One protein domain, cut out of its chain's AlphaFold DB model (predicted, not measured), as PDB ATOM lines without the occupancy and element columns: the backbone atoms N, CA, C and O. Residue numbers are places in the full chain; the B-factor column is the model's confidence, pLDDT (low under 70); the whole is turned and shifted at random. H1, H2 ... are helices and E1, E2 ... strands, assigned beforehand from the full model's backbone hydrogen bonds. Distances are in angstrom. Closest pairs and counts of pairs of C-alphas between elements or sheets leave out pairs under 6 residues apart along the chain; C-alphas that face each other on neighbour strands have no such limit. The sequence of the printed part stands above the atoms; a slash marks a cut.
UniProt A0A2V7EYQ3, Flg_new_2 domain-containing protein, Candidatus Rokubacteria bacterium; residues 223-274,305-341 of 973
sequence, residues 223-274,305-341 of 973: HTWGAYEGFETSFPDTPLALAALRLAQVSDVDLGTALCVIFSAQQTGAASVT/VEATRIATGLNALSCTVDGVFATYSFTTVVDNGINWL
ATOM      1  N   HIS A 223     -32.252  16.518  -4.613       89.31
ATOM      2  CA  HIS A 223     -32.143  15.106  -4.232       89.31
ATOM      3  C   HIS A 223     -30.995  14.366  -4.942       89.31
ATOM      4  O   HIS A 223     -31.077  13.172  -5.217       89.31
ATOM      5  N   THR A 224     -29.911  15.084  -5.239       92.38
ATOM      6  CA  THR A 224     -28.706  14.559  -5.903       92.38
ATOM      7  C   THR A 224     -27.449  14.892  -5.104       92.38
ATOM      8  O   THR A 224     -27.529  15.562  -4.074       92.38
ATOM      9  N   TRP A 225     -26.286  14.434  -5.568       94.06
ATOM     10  CA  TRP A 225     -25.004  14.700  -4.920       94.06
ATOM     11  C   TRP A 225     -24.112  15.586  -5.783       94.06
ATOM     12  O   TRP A 225     -24.016  15.397  -6.997       94.06
ATOM     13  N   GLY A 226     -23.441  16.538  -5.140       91.62
ATOM     14  CA  GLY A 226     -22.355  17.308  -5.738       91.62
ATOM     15  C   GLY A 226     -20.995  16.648  -5.586       91.62
ATOM     16  O   GLY A 226     -20.889  15.539  -5.079       91.62
ATOM     17  N   ALA A 227     -19.940  17.351  -5.998       89.12
ATOM     18  CA  ALA A 227     -18.564  16.893  -5.782       89.12
ATOM     19  C   ALA A 227     -18.191  16.852  -4.282       89.12
ATOM     20  O   ALA A 227     -17.399  16.015  -3.847       89.12
ATOM     21  N   TYR A 228     -18.793  17.739  -3.484       90.56
ATOM     22  CA  TYR A 228     -18.574  17.891  -2.046       90.56
ATOM     23  C   TYR A 228     -19.906  18.110  -1.318       90.56
ATOM     24  O   TYR A 228     -20.930  18.399  -1.944       90.56
ATOM     25  N   GLU A 229     -19.880  18.024   0.011       89.31
ATOM     26  CA  GLU A 229     -21.018  18.369   0.864       89.31
ATOM     27  C   GLU A 229     -21.556  19.776   0.558       89.31
ATOM     28  O   GLU A 229     -20.800  20.740   0.443       89.31
ATOM     29  N   GLY A 230     -22.879  19.893   0.420       82.44
ATOM     30  CA  GLY A 230     -23.561  21.169   0.185       82.44
ATOM     31  C   GLY A 230     -23.516  21.684  -1.258       82.44
ATOM     32  O   GLY A 230     -24.198  22.663  -1.560       82.44
ATOM     33  N   PHE A 231     -22.780  21.034  -2.166       84.19
ATOM     34  CA  PHE A 231     -22.791  21.389  -3.588       84.19
ATOM     35  C   PHE A 231     -24.049  20.847  -4.293       84.19
ATOM     36  O   PHE A 231     -24.660  19.865  -3.866       84.19
ATOM     37  N   GLU A 232     -24.451  21.514  -5.378       84.19
ATOM     38  CA  GLU A 232     -25.523  21.052  -6.274       84.19
ATOM     39  C   GLU A 232     -25.105  19.806  -7.080       84.19
ATOM     40  O   GLU A 232     -24.018  19.276  -6.896       84.19
ATOM     41  N   THR A 233     -25.946  19.342  -8.005       88.88
ATOM     42  CA  THR A 233     -25.742  18.124  -8.802       88.88
ATOM     43  C   THR A 233     -24.407  18.071  -9.557       88.88
ATOM     44  O   THR A 233     -24.125  18.899 -10.429       88.88
ATOM     45  N   SER A 234     -23.656  17.000  -9.305       91.56
ATOM     46  CA  SER A 234     -22.513  16.541 -10.093       91.56
ATOM     47  C   SER A 234     -22.856  15.207 -10.759       91.56
ATOM     48  O   SER A 234     -23.260  14.247 -10.098       91.56
ATOM     49  N   PHE A 235     -22.723  15.139 -12.081       93.19
ATOM     50  CA  PHE A 235     -23.057  13.954 -12.874       93.19
ATOM     51  C   PHE A 235     -22.035  12.812 -12.866       93.19
ATOM     52  O   PHE A 235     -22.446  11.705 -13.209       93.19
ATOM     53  N   PRO A 236     -20.756  12.981 -12.487       93.38
ATOM     54  CA  PRO A 236     -19.931  11.834 -12.111       93.38
ATOM     55  C   PRO A 236     -20.238  11.318 -10.693       93.38
ATOM     56  O   PRO A 236     -20.238  10.106 -10.487       93.38
ATOM     57  N   ASP A 237     -20.552  12.198  -9.735       95.00
ATOM     58  CA  ASP A 237     -20.720  11.822  -8.320       95.00
ATOM     59  C   ASP A 237     -22.110  11.259  -7.995       95.00
ATOM     60  O   ASP A 237     -22.222  10.283  -7.259       95.00
ATOM     61  N   THR A 238     -23.180  11.830  -8.559       95.31
ATOM     62  CA  THR A 238     -24.560  11.359  -8.336       95.31
ATOM     63  C   THR A 238     -24.749   9.881  -8.707       95.31
ATOM     64  O   THR A 238     -25.180   9.123  -7.838       95.31
ATOM     65  N   PRO A 239     -24.421   9.410  -9.930       95.62
ATOM     66  CA  PRO A 239     -24.560   7.989 -10.257       95.62
ATOM     67  C   PRO A 239     -23.654   7.094  -9.400       95.62
ATOM     68  O   PRO A 239     -24.017   5.966  -9.083       95.62
ATOM     69  N   LEU A 240     -22.496   7.594  -8.964       95.75
ATOM     70  CA  LEU A 240     -21.586   6.844  -8.102       95.75
ATOM     71  C   LEU A 240     -22.135   6.695  -6.671       95.75
ATOM     72  O   LEU A 240     -22.042   5.615  -6.084       95.75
ATOM     73  N   ALA A 241     -22.767   7.739  -6.129       96.06
ATOM     74  CA  ALA A 241     -23.477   7.696  -4.852       96.06
ATOM     75  C   ALA A 241     -24.679   6.737  -4.903       96.06
ATOM     76  O   ALA A 241     -24.862   5.928  -3.991       96.06
ATOM     77  N   LEU A 242     -25.452   6.760  -5.994       94.69
ATOM     78  CA  LEU A 242     -26.540   5.805  -6.225       94.69
ATOM     79  C   LEU A 242     -26.022   4.360  -6.284       94.69
ATOM     80  O   LEU A 242     -26.558   3.490  -5.590       94.69
ATOM     81  N   ALA A 243     -24.920   4.119  -7.000       94.75
ATOM     82  CA  ALA A 243     -24.275   2.809  -7.055       94.75
ATOM     83  C   ALA A 243     -23.844   2.318  -5.662       94.75
ATOM     84  O   ALA A 243     -24.044   1.146  -5.325       94.75
ATOM     85  N   ALA A 244     -23.289   3.212  -4.835       96.44
ATOM     86  CA  ALA A 244     -22.893   2.911  -3.462       96.44
ATOM     87  C   ALA A 244     -24.092   2.516  -2.586       96.44
ATOM     88  O   ALA A 244     -24.041   1.481  -1.917       96.44
ATOM     89  N   LEU A 245     -25.194   3.276  -2.631       94.88
ATOM     90  CA  LEU A 245     -26.420   2.966  -1.884       94.88
ATOM     91  C   LEU A 245     -27.056   1.645  -2.339       94.88
ATOM     92  O   LEU A 245     -27.460   0.830  -1.505       94.88
ATOM     93  N   ARG A 246     -27.087   1.401  -3.654       92.75
ATOM     94  CA  ARG A 246     -27.603   0.163  -4.248       92.75
ATOM     95  C   ARG A 246     -26.790  -1.055  -3.813       92.75
ATOM     96  O   ARG A 246     -27.371  -2.058  -3.405       92.75
ATOM     97  N   LEU A 247     -25.458  -0.977  -3.857       92.06
ATOM     98  CA  LEU A 247     -24.578  -2.067  -3.411       92.06
ATOM     99  C   LEU A 247     -24.632  -2.281  -1.894       92.06
ATOM    100  O   LEU A 247     -24.577  -3.424  -1.434       92.06
ATOM    101  N   ALA A 248     -24.810  -1.212  -1.118       93.69
ATOM    102  CA  ALA A 248     -25.072  -1.284   0.317       93.69
ATOM    103  C   ALA A 248     -26.473  -1.834   0.656       93.69
ATOM    104  O   ALA A 248     -26.765  -2.051   1.828       93.69
ATOM    105  N   GLN A 249     -27.314  -2.104  -0.352       90.38
ATOM    106  CA  GLN A 249     -28.681  -2.619  -0.207       90.38
ATOM    107  C   GLN A 249     -29.580  -1.705   0.636       90.38
ATOM    108  O   GLN A 249     -30.481  -2.177   1.328       90.38
ATOM    109  N   VAL A 250     -29.354  -0.390   0.568       87.12
ATOM    110  CA  VAL A 250     -30.162   0.586   1.302       87.12
ATOM    111  C   VAL A 250     -31.142   1.249   0.345       87.12
ATOM    112  O   VAL A 250     -30.739   1.889  -0.626       87.12
ATOM    113  N   SER A 251     -32.438   1.129   0.629       80.06
ATOM    114  CA  SER A 251     -33.476   1.810  -0.140       80.06
ATOM    115  C   SER A 251     -33.374   3.326   0.053       80.06
ATOM    116  O   SER A 251     -33.344   3.834   1.178       80.06
ATOM    117  N   ASP A 252     -33.268   4.079  -1.041       77.75
ATOM    118  CA  ASP A 252     -33.397   5.538  -1.028       77.75
ATOM    119  C   ASP A 252     -34.739   5.910  -1.658       77.75
ATOM    120  O   ASP A 252     -35.022   5.552  -2.802       77.75
ATOM    121  N   VAL A 253     -35.578   6.597  -0.883       75.12
ATOM    122  CA  VAL A 253     -36.904   7.050  -1.319       75.12
ATOM    123  C   VAL A 253     -36.815   8.059  -2.464       75.12
ATOM    124  O   VAL A 253     -37.758   8.173  -3.243       75.12
ATOM    125  N   ASP A 254     -35.661   8.713  -2.624       81.31
ATOM    126  CA  ASP A 254     -35.430   9.719  -3.657       81.31
ATOM    127  C   ASP A 254     -34.714   9.169  -4.900       81.31
ATOM    128  O   ASP A 254     -34.370   9.938  -5.798       81.31
ATOM    129  N   LEU A 255     -34.498   7.847  -4.994       85.62
ATOM    130  CA  LEU A 255     -33.833   7.216  -6.145       85.62
ATOM    131  C   LEU A 255     -34.472   7.640  -7.479       85.62
ATOM    132  O   LEU A 255     -33.772   7.995  -8.425       85.62
ATOM    133  N   GLY A 256     -35.808   7.638  -7.545       87.62
ATOM    134  CA  GLY A 256     -36.545   8.064  -8.738       87.62
ATOM    135  C   GLY A 256     -36.309   9.538  -9.079       87.62
ATOM    136  O   GLY A 256     -36.117   9.874 -10.244       87.62
ATOM    137  N   THR A 257     -36.248  10.407  -8.070       90.06
ATOM    138  CA  THR A 257     -35.994  11.843  -8.244       90.06
ATOM    139  C   THR A 257     -34.581  12.096  -8.769       90.06
ATOM    140  O   THR A 257     -34.416  12.821  -9.750       90.06
ATOM    141  N   ALA A 258     -33.569  11.439  -8.193       92.12
ATOM    142  CA  ALA A 258     -32.182  11.554  -8.644       92.12
ATOM    143  C   ALA A 258     -32.004  11.071 -10.097       92.12
ATOM    144  O   ALA A 258     -31.367  11.747 -10.907       92.12
ATOM    145  N   LEU A 259     -32.627   9.942 -10.460       93.25
ATOM    146  CA  LEU A 259     -32.630   9.430 -11.836       93.25
ATOM    147  C   LEU A 259     -33.334  10.378 -12.808       93.25
ATOM    148  O   LEU A 259     -32.870  10.557 -13.931       93.25
ATOM    149  N   CYS A 260     -34.415  11.033 -12.384       93.12
ATOM    150  CA  CYS A 260     -35.077  12.047 -13.196       93.12
ATOM    151  C   CYS A 260     -34.176  13.252 -13.492       93.12
ATOM    152  O   CYS A 260     -34.181  13.763 -14.618       93.12
ATOM    153  N   VAL A 261     -33.363  13.680 -12.523       92.44
ATOM    154  CA  VAL A 261     -32.356  14.727 -12.745       92.44
ATOM    155  C   VAL A 261     -31.273  14.249 -13.721       92.44
ATOM    156  O   VAL A 261     -30.917  14.999 -14.626       92.44
ATOM    157  N   ILE A 262     -30.806  12.998 -13.617       94.12
ATOM    158  CA  ILE A 262     -29.862  12.408 -14.587       94.12
ATOM    159  C   ILE A 262     -30.467  12.382 -16.000       94.12
ATOM    160  O   ILE A 262     -29.835  12.849 -16.946       94.12
ATOM    161  N   PHE A 263     -31.693  11.879 -16.162       94.75
ATOM    162  CA  PHE A 263     -32.347  11.752 -17.469       94.75
ATOM    163  C   PHE A 263     -32.599  13.096 -18.146       94.75
ATOM    164  O   PHE A 263     -32.264  13.267 -19.316       94.75
ATOM    165  N   SER A 264     -33.142  14.061 -17.405       91.62
ATOM    166  CA  SER A 264     -33.426  15.400 -17.937       91.62
ATOM    167  C   SER A 264     -32.172  16.193 -18.310       91.62
ATOM    168  O   SER A 264     -32.256  17.123 -19.108       91.62
ATOM    169  N   ALA A 265     -31.013  15.821 -17.767       91.31
ATOM    170  CA  ALA A 265     -29.749  16.481 -18.049       91.31
ATOM    171  C   ALA A 265     -28.974  15.902 -19.241       91.31
ATOM    172  O   ALA A 265     -27.927  16.456 -19.589       91.31
ATOM    173  N   GLN A 266     -29.456  14.820 -19.870       93.31
ATOM    174  CA  GLN A 266     -28.834  14.297 -21.086       93.31
ATOM    175  C   GLN A 266     -28.913  15.359 -22.190       93.31
ATOM    176  O   GLN A 266     -29.991  15.844 -22.540       93.31
ATOM    177  N   GLN A 267     -27.760  15.748 -22.730       91.31
ATOM    178  CA  GLN A 267     -27.670  16.869 -23.657       91.31
ATOM    179  C   GLN A 267     -28.374  16.548 -24.983       91.31
ATOM    180  O   GLN A 267     -28.293  15.434 -25.507       91.31
ATOM    181  N   THR A 268     -29.056  17.549 -25.541       86.25
ATOM    182  CA  THR A 268     -29.780  17.475 -26.819       86.25
ATOM    183  C   THR A 268     -29.361  18.634 -27.732       86.25
ATOM    184  O   THR A 268     -28.821  19.638 -27.266       86.25
ATOM    185  N   GLY A 269     -29.577  18.505 -29.046       81.56
ATOM    186  CA  GLY A 269     -29.235  19.537 -30.033       81.56
ATOM    187  C   GLY A 269     -28.170  19.082 -31.033       81.56
ATOM    188  O   GLY A 269     -28.409  18.165 -31.821       81.56
ATOM    189  N   ALA A 270     -27.012  19.753 -31.062       78.88
ATOM    190  CA  ALA A 270     -25.955  19.462 -32.032       78.88
ATOM    191  C   ALA A 270     -25.418  18.027 -31.883       78.88
ATOM    192  O   ALA A 270     -25.164  17.563 -30.775       78.88
ATOM    193  N   ALA A 271     -25.160  17.346 -33.005       73.94
ATOM    194  CA  ALA A 271     -24.663  15.964 -33.007       73.94
ATOM    195  C   ALA A 271     -23.367  15.768 -32.194       73.94
ATOM    196  O   ALA A 271     -23.116  14.682 -31.686       73.94
ATOM    197  N   SER A 272     -22.563  16.823 -32.023       77.88
ATOM    198  CA  SER A 272     -21.336  16.802 -31.220       77.88
ATOM    199  C   SER A 272     -21.561  16.660 -29.709       77.88
ATOM    200  O   SER A 272     -20.608  16.355 -28.996       77.88
ATOM    201  N   VAL A 273     -22.780  16.910 -29.217       83.31
ATOM    202  CA  VAL A 273     -23.124  16.900 -27.782       83.31
ATOM    203  C   VAL A 273     -24.321  16.003 -27.454       83.31
ATOM    204  O   VAL A 273     -24.454  15.554 -26.317       83.31
ATOM    205  N   THR A 274     -25.187  15.721 -28.432       91.31
ATOM    206  CA  THR A 274     -26.409  14.932 -28.230       91.31
ATOM    207  C   THR A 274     -26.104  13.548 -27.662       91.31
ATOM    208  O   THR A 274     -25.319  12.802 -28.241       91.31
ATOM    209  N   VAL A 305     -27.576   3.941 -14.699       96.12
ATOM    210  CA  VAL A 305     -28.914   3.836 -15.298       96.12
ATOM    211  C   VAL A 305     -29.213   2.381 -15.644       96.12
ATOM    212  O   VAL A 305     -30.265   1.862 -15.267       96.12
ATOM    213  N   GLU A 306     -28.278   1.695 -16.296       96.69
ATOM    214  CA  GLU A 306     -28.448   0.292 -16.658       96.69
ATOM    215  C   GLU A 306     -28.450  -0.631 -15.433       96.69
ATOM    216  O   GLU A 306     -29.297  -1.521 -15.324       96.69
ATOM    217  N   ALA A 307     -27.568  -0.394 -14.459       94.38
ATOM    218  CA  ALA A 307     -27.555  -1.164 -13.218       94.38
ATOM    219  C   ALA A 307     -28.867  -1.009 -12.432       94.38
ATOM    220  O   ALA A 307     -29.385  -1.989 -11.894       94.38
ATOM    221  N   THR A 308     -29.444   0.195 -12.410       92.44
ATOM    222  CA  THR A 308     -30.762   0.457 -11.819       92.44
ATOM    223  C   THR A 308     -31.865  -0.249 -12.606       92.44
ATOM    224  O   THR A 308     -32.732  -0.882 -12.000       92.44
ATOM    225  N   ARG A 309     -31.831  -0.190 -13.944       94.44
ATOM    226  CA  ARG A 309     -32.783  -0.890 -14.822       94.44
ATOM    227  C   ARG A 309     -32.834  -2.379 -14.489       94.44
ATOM    228  O   ARG A 309     -33.908  -2.934 -14.275       94.44
ATOM    229  N   ILE A 310     -31.661  -3.003 -14.383       93.88
ATOM    230  CA  ILE A 310     -31.508  -4.422 -14.043       93.88
ATOM    231  C   ILE A 310     -31.995  -4.699 -12.616       93.88
ATOM    232  O   ILE A 310     -32.728  -5.661 -12.401       93.88
ATOM    233  N   ALA A 311     -31.621  -3.863 -11.644       91.06
ATOM    234  CA  ALA A 311     -31.969  -4.071 -10.239       91.06
ATOM    235  C   ALA A 311     -33.468  -3.889  -9.940       91.06
ATOM    236  O   ALA A 311     -33.991  -4.526  -9.029       91.06
ATOM    237  N   THR A 312     -34.157  -3.019 -10.684       89.31
ATOM    238  CA  THR A 312     -35.563  -2.651 -10.428       89.31
ATOM    239  C   THR A 312     -36.554  -3.271 -11.412       89.31
ATOM    240  O   THR A 312     -37.744  -3.338 -11.116       89.31
ATOM    241  N   GLY A 313     -36.096  -3.699 -12.592       91.94
ATOM    242  CA  GLY A 313     -36.954  -4.161 -13.687       91.94
ATOM    243  C   GLY A 313     -37.726  -3.044 -14.407       91.94
ATOM    244  O   GLY A 313     -38.562  -3.338 -15.262       91.94
ATOM    245  N   LEU A 314     -37.478  -1.770 -14.081       90.38
ATOM    246  CA  LEU A 314     -38.127  -0.628 -14.730       90.38
ATOM    247  C   LEU A 314     -37.578  -0.418 -16.145       90.38
ATOM    248  O   LEU A 314     -36.375  -0.477 -16.355       90.38
ATOM    249  N   ASN A 315     -38.449  -0.122 -17.116       93.25
ATOM    250  CA  ASN A 315     -38.042   0.161 -18.506       93.25
ATOM    251  C   ASN A 315     -38.206   1.638 -18.904       93.25
ATOM    252  O   ASN A 315     -37.574   2.100 -19.858       93.25
ATOM    253  N   ALA A 316     -39.031   2.387 -18.172       95.19
ATOM    254  CA  ALA A 316     -39.246   3.815 -18.365       95.19
ATOM    255  C   ALA A 316     -39.537   4.507 -17.028       95.19
ATOM    256  O   ALA A 316     -40.014   3.867 -16.089       95.19
ATOM    257  N   LEU A 317     -39.269   5.811 -16.960       95.19
ATOM    258  CA  LEU A 317     -39.541   6.655 -15.798       95.19
ATOM    259  C   LEU A 317     -40.189   7.968 -16.244       95.19
ATOM    260  O   LEU A 317     -39.677   8.652 -17.132       95.19
ATOM    261  N   SER A 318     -41.314   8.315 -15.624       95.12
ATOM    262  CA  SER A 318     -41.963   9.613 -15.811       95.12
ATOM    263  C   SER A 318     -41.427  10.599 -14.785       95.12
ATOM    264  O   SER A 318     -41.481  10.346 -13.584       95.12
ATOM    265  N   CYS A 319     -40.919  11.721 -15.274       93.94
ATOM    266  CA  CYS A 319     -40.136  12.674 -14.514       93.94
ATOM    267  C   CYS A 319     -40.732  14.068 -14.619       93.94
ATOM    268  O   CYS A 319     -41.102  14.504 -15.705       93.94
ATOM    269  N   THR A 320     -40.780  14.774 -13.490       91.19
ATOM    270  CA  THR A 320     -41.036  16.217 -13.456       91.19
ATOM    271  C   THR A 320     -39.804  16.892 -12.879       91.19
ATOM    272  O   THR A 320     -39.508  16.710 -11.702       91.19
ATOM    273  N   VAL A 321     -39.071  17.636 -13.704       86.44
ATOM    274  CA  VAL A 321     -37.848  18.348 -13.300       86.44
ATOM    275  C   VAL A 321     -37.984  19.804 -13.729       86.44
ATOM    276  O   VAL A 321     -38.361  20.068 -14.866       86.44
ATOM    277  N   ASP A 322     -37.754  20.743 -12.807       83.25
ATOM    278  CA  ASP A 322     -37.957  22.192 -13.003       83.25
ATOM    279  C   ASP A 322     -39.323  22.559 -13.629       83.25
ATOM    280  O   ASP A 322     -39.439  23.469 -14.445       83.25
ATOM    281  N   GLY A 323     -40.378  21.819 -13.269       84.81
ATOM    282  CA  GLY A 323     -41.735  22.026 -13.791       84.81
ATOM    283  C   GLY A 323     -42.002  21.431 -15.181       84.81
ATOM    284  O   GLY A 323     -43.118  21.558 -15.682       84.81
ATOM    285  N   VAL A 324     -41.028  20.749 -15.793       86.06
ATOM    286  CA  VAL A 324     -41.176  20.080 -17.094       86.06
ATOM    287  C   VAL A 324     -41.445  18.590 -16.895       86.06
ATOM    288  O   VAL A 324     -40.630  17.882 -16.304       86.06
ATOM    289  N   PHE A 325     -42.580  18.111 -17.414       93.88
ATOM    290  CA  PHE A 325     -42.947  16.694 -17.411       93.88
ATOM    291  C   PHE A 325     -42.453  15.987 -18.680       93.88
ATOM    292  O   PHE A 325     -42.773  16.411 -19.790       93.88
ATOM    293  N   ALA A 326     -41.725  14.881 -18.522       93.88
ATOM    294  CA  ALA A 326     -41.286  14.023 -19.620       93.88
ATOM    295  C   ALA A 326     -41.149  12.559 -19.172       93.88
ATOM    296  O   ALA A 326     -40.814  12.280 -18.022       93.88
ATOM    297  N   THR A 327     -41.376  11.617 -20.090       95.81
ATOM    298  CA  THR A 327     -41.138  10.184 -19.858       95.81
ATOM    299  C   THR A 327     -39.887   9.746 -20.604       95.81
ATOM    300  O   THR A 327     -39.784   9.930 -21.816       95.81
ATOM    301  N   TYR A 328     -38.955   9.128 -19.883       96.00
ATOM    302  CA  TYR A 328     -37.672   8.671 -20.407       96.00
ATOM    303  C   TYR A 328     -37.621   7.145 -20.434       96.00
ATOM    304  O   TYR A 328     -37.992   6.486 -19.464       96.00
ATOM    305  N   SER A 329     -37.149   6.577 -21.542       97.12
ATOM    306  CA  SER A 329     -36.852   5.145 -21.665       97.12
ATOM    307  C   SER A 329     -35.406   4.893 -21.243       97.12
ATOM    308  O   SER A 329     -34.498   5.535 -21.771       97.12
ATOM    309  N   PHE A 330     -35.184   3.934 -20.338       96.81
ATOM    310  CA  PHE A 330     -33.837   3.596 -19.861       96.81
ATOM    311  C   PHE A 330     -32.921   3.180 -21.016       96.81
ATOM    312  O   PHE A 330     -31.816   3.698 -21.148       96.81
ATOM    313  N   THR A 331     -33.404   2.292 -21.891       96.00
ATOM    314  CA  THR A 331     -32.637   1.808 -23.047       96.00
ATOM    315  C   THR A 331     -32.324   2.933 -24.025       96.00
ATOM    316  O   THR A 331     -31.203   3.023 -24.503       96.00
ATOM    317  N   THR A 332     -33.272   3.845 -24.265       96.69
ATOM    318  CA  THR A 332     -33.049   4.998 -25.155       96.69
ATOM    319  C   THR A 332     -31.989   5.943 -24.588       96.69
ATOM    320  O   THR A 332     -31.103   6.382 -25.316       96.69
ATOM    321  N   VAL A 333     -32.046   6.237 -23.285       96.75
ATOM    322  CA  VAL A 333     -31.054   7.083 -22.603       96.75
ATOM    323  C   VAL A 333     -29.658   6.455 -22.682       96.75
ATOM    324  O   VAL A 333     -28.698   7.145 -23.031       96.75
ATOM    325  N   VAL A 334     -29.550   5.149 -22.419       97.75
ATOM    326  CA  VAL A 334     -28.297   4.383 -22.528       97.75
ATOM    327  C   VAL A 334     -27.762   4.390 -23.963       97.75
ATOM    328  O   VAL A 334     -26.598   4.729 -24.177       97.75
ATOM    329  N   ASP A 335     -28.604   4.079 -24.950       97.38
ATOM    330  CA  ASP A 335     -28.209   3.997 -26.358       97.38
ATOM    331  C   ASP A 335     -27.738   5.350 -26.898       97.38
ATOM    332  O   ASP A 335     -26.727   5.417 -27.595       97.38
ATOM    333  N   ASN A 336     -28.409   6.444 -26.528       96.81
ATOM    334  CA  ASN A 336     -27.974   7.799 -26.872       96.81
ATOM    335  C   ASN A 336     -26.570   8.102 -26.328       96.81
ATOM    336  O   ASN A 336     -25.735   8.649 -27.051       96.81
ATOM    337  N   GLY A 337     -26.296   7.714 -25.081       96.69
ATOM    338  CA  GLY A 337     -24.983   7.878 -24.464       96.69
ATOM    339  C   GLY A 337     -23.899   7.056 -25.160       96.69
ATOM    340  O   GLY A 337     -22.850   7.595 -25.507       96.69
ATOM    341  N   ILE A 338     -24.164   5.774 -25.433       97.38
ATOM    342  CA  ILE A 338     -23.234   4.894 -26.158       97.38
ATOM    343  C   ILE A 338     -22.944   5.447 -27.556       97.38
ATOM    344  O   ILE A 338     -21.783   5.521 -27.958       97.38
ATOM    345  N   ASN A 339     -23.974   5.887 -28.283       95.31
ATOM    346  CA  ASN A 339     -23.812   6.481 -29.607       95.31
ATOM    347  C   ASN A 339     -22.906   7.715 -29.559       95.31
ATOM    348  O   ASN A 339     -22.020   7.849 -30.401       95.31
ATOM    349  N   TRP A 340     -23.059   8.578 -28.550       94.62
ATOM    350  CA  TRP A 340     -22.154   9.710 -28.364       94.62
ATOM    351  C   TRP A 340     -20.719   9.270 -28.038       94.62
ATOM    352  O   TRP A 340     -19.779   9.813 -28.628       94.62
ATOM    353  N   LEU A 341     -20.524   8.272 -27.165       95.06
ATOM    354  CA  LEU A 341     -19.194   7.730 -26.846       95.06
ATOM    355  C   LEU A 341     -18.482   7.209 -28.097       95.06
ATOM    356  O   LEU A 341     -17.309   7.517 -28.294       95.06
TER     357      LEU A 341
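What this domain is: This is residues 223 to 274 and 305 to 341 of the 973 residues of the protein "Flg_new_2 domain-containing protein" of Candidatus Rokubacteria bacterium (UniProt A0A2V7EYQ3). A short helix, H2, lies in the middle, with a hairpin of two strands, E1 and E2, packed on one side of it. Helices H1, H3 and H4 are set more loosely round the rest of H2, near it but not touching it. The printed part has 89 residues, with elements in the order H1, H2, H3, E1, E2, H4; the sheet E1 - E2 is antiparallel and the class is mixed, helices and strands. It is compact, with a radius of gyration of the C-alphas of 13.2 A, and spans 37 by 31 by 28 A.

Where its parts are: After residues 223 to 236, a stretch with no named element, H1 holds residues 237 to 247, 15.2 A long, beginning with C-alpha 237 at (-20.720, 11.822, -8.320). H2 is residues 255 to 264, 14.4 A, and H3 residues 305 to 312, 10.5 A. E1 is residues 316 to 321, 15.5 A, and E2 residues 324 to 329, 16.2 A. H4, residues 330 to 341, 16.7 A, ends with C-alpha 341 at (-19.194, 7.730, -26.846).

How they stand to each other: E1 and E2 form a hairpin, with N 319 and O 326 at 2.8 A and N 317 and O 328 at 2.9 A, within hydrogen-bond range. The closest C-alphas of H2 and E1, those of Cys 260 and Cys 319, are 5.3 A apart. H1 is close to H2 but not clearly touching, with C-alphas 242 and 255 closest at 7.4 A. H4, with residues 330 to 334 alone, touches H3 at a shallow tilt of 24 degrees, opposite ways; C-alphas 305 and 330 are closest at 6.7 A. H1 and H4 are apart. In H1, H2, H3 and H4 every O i to N i+4 pair is within hydrogen-bond range.

The domain as a whole: The two farthest C-alphas, of Gln 249 and Ala 270, are 38.8 A apart. Residues 275 to 304 are not printed, and C-alphas 274 and 305 are 17.2 A apart across this cut. Of the links printed whole, none is long. The mean pLDDT of the printed part is 91.2, and no printed residue is under 70.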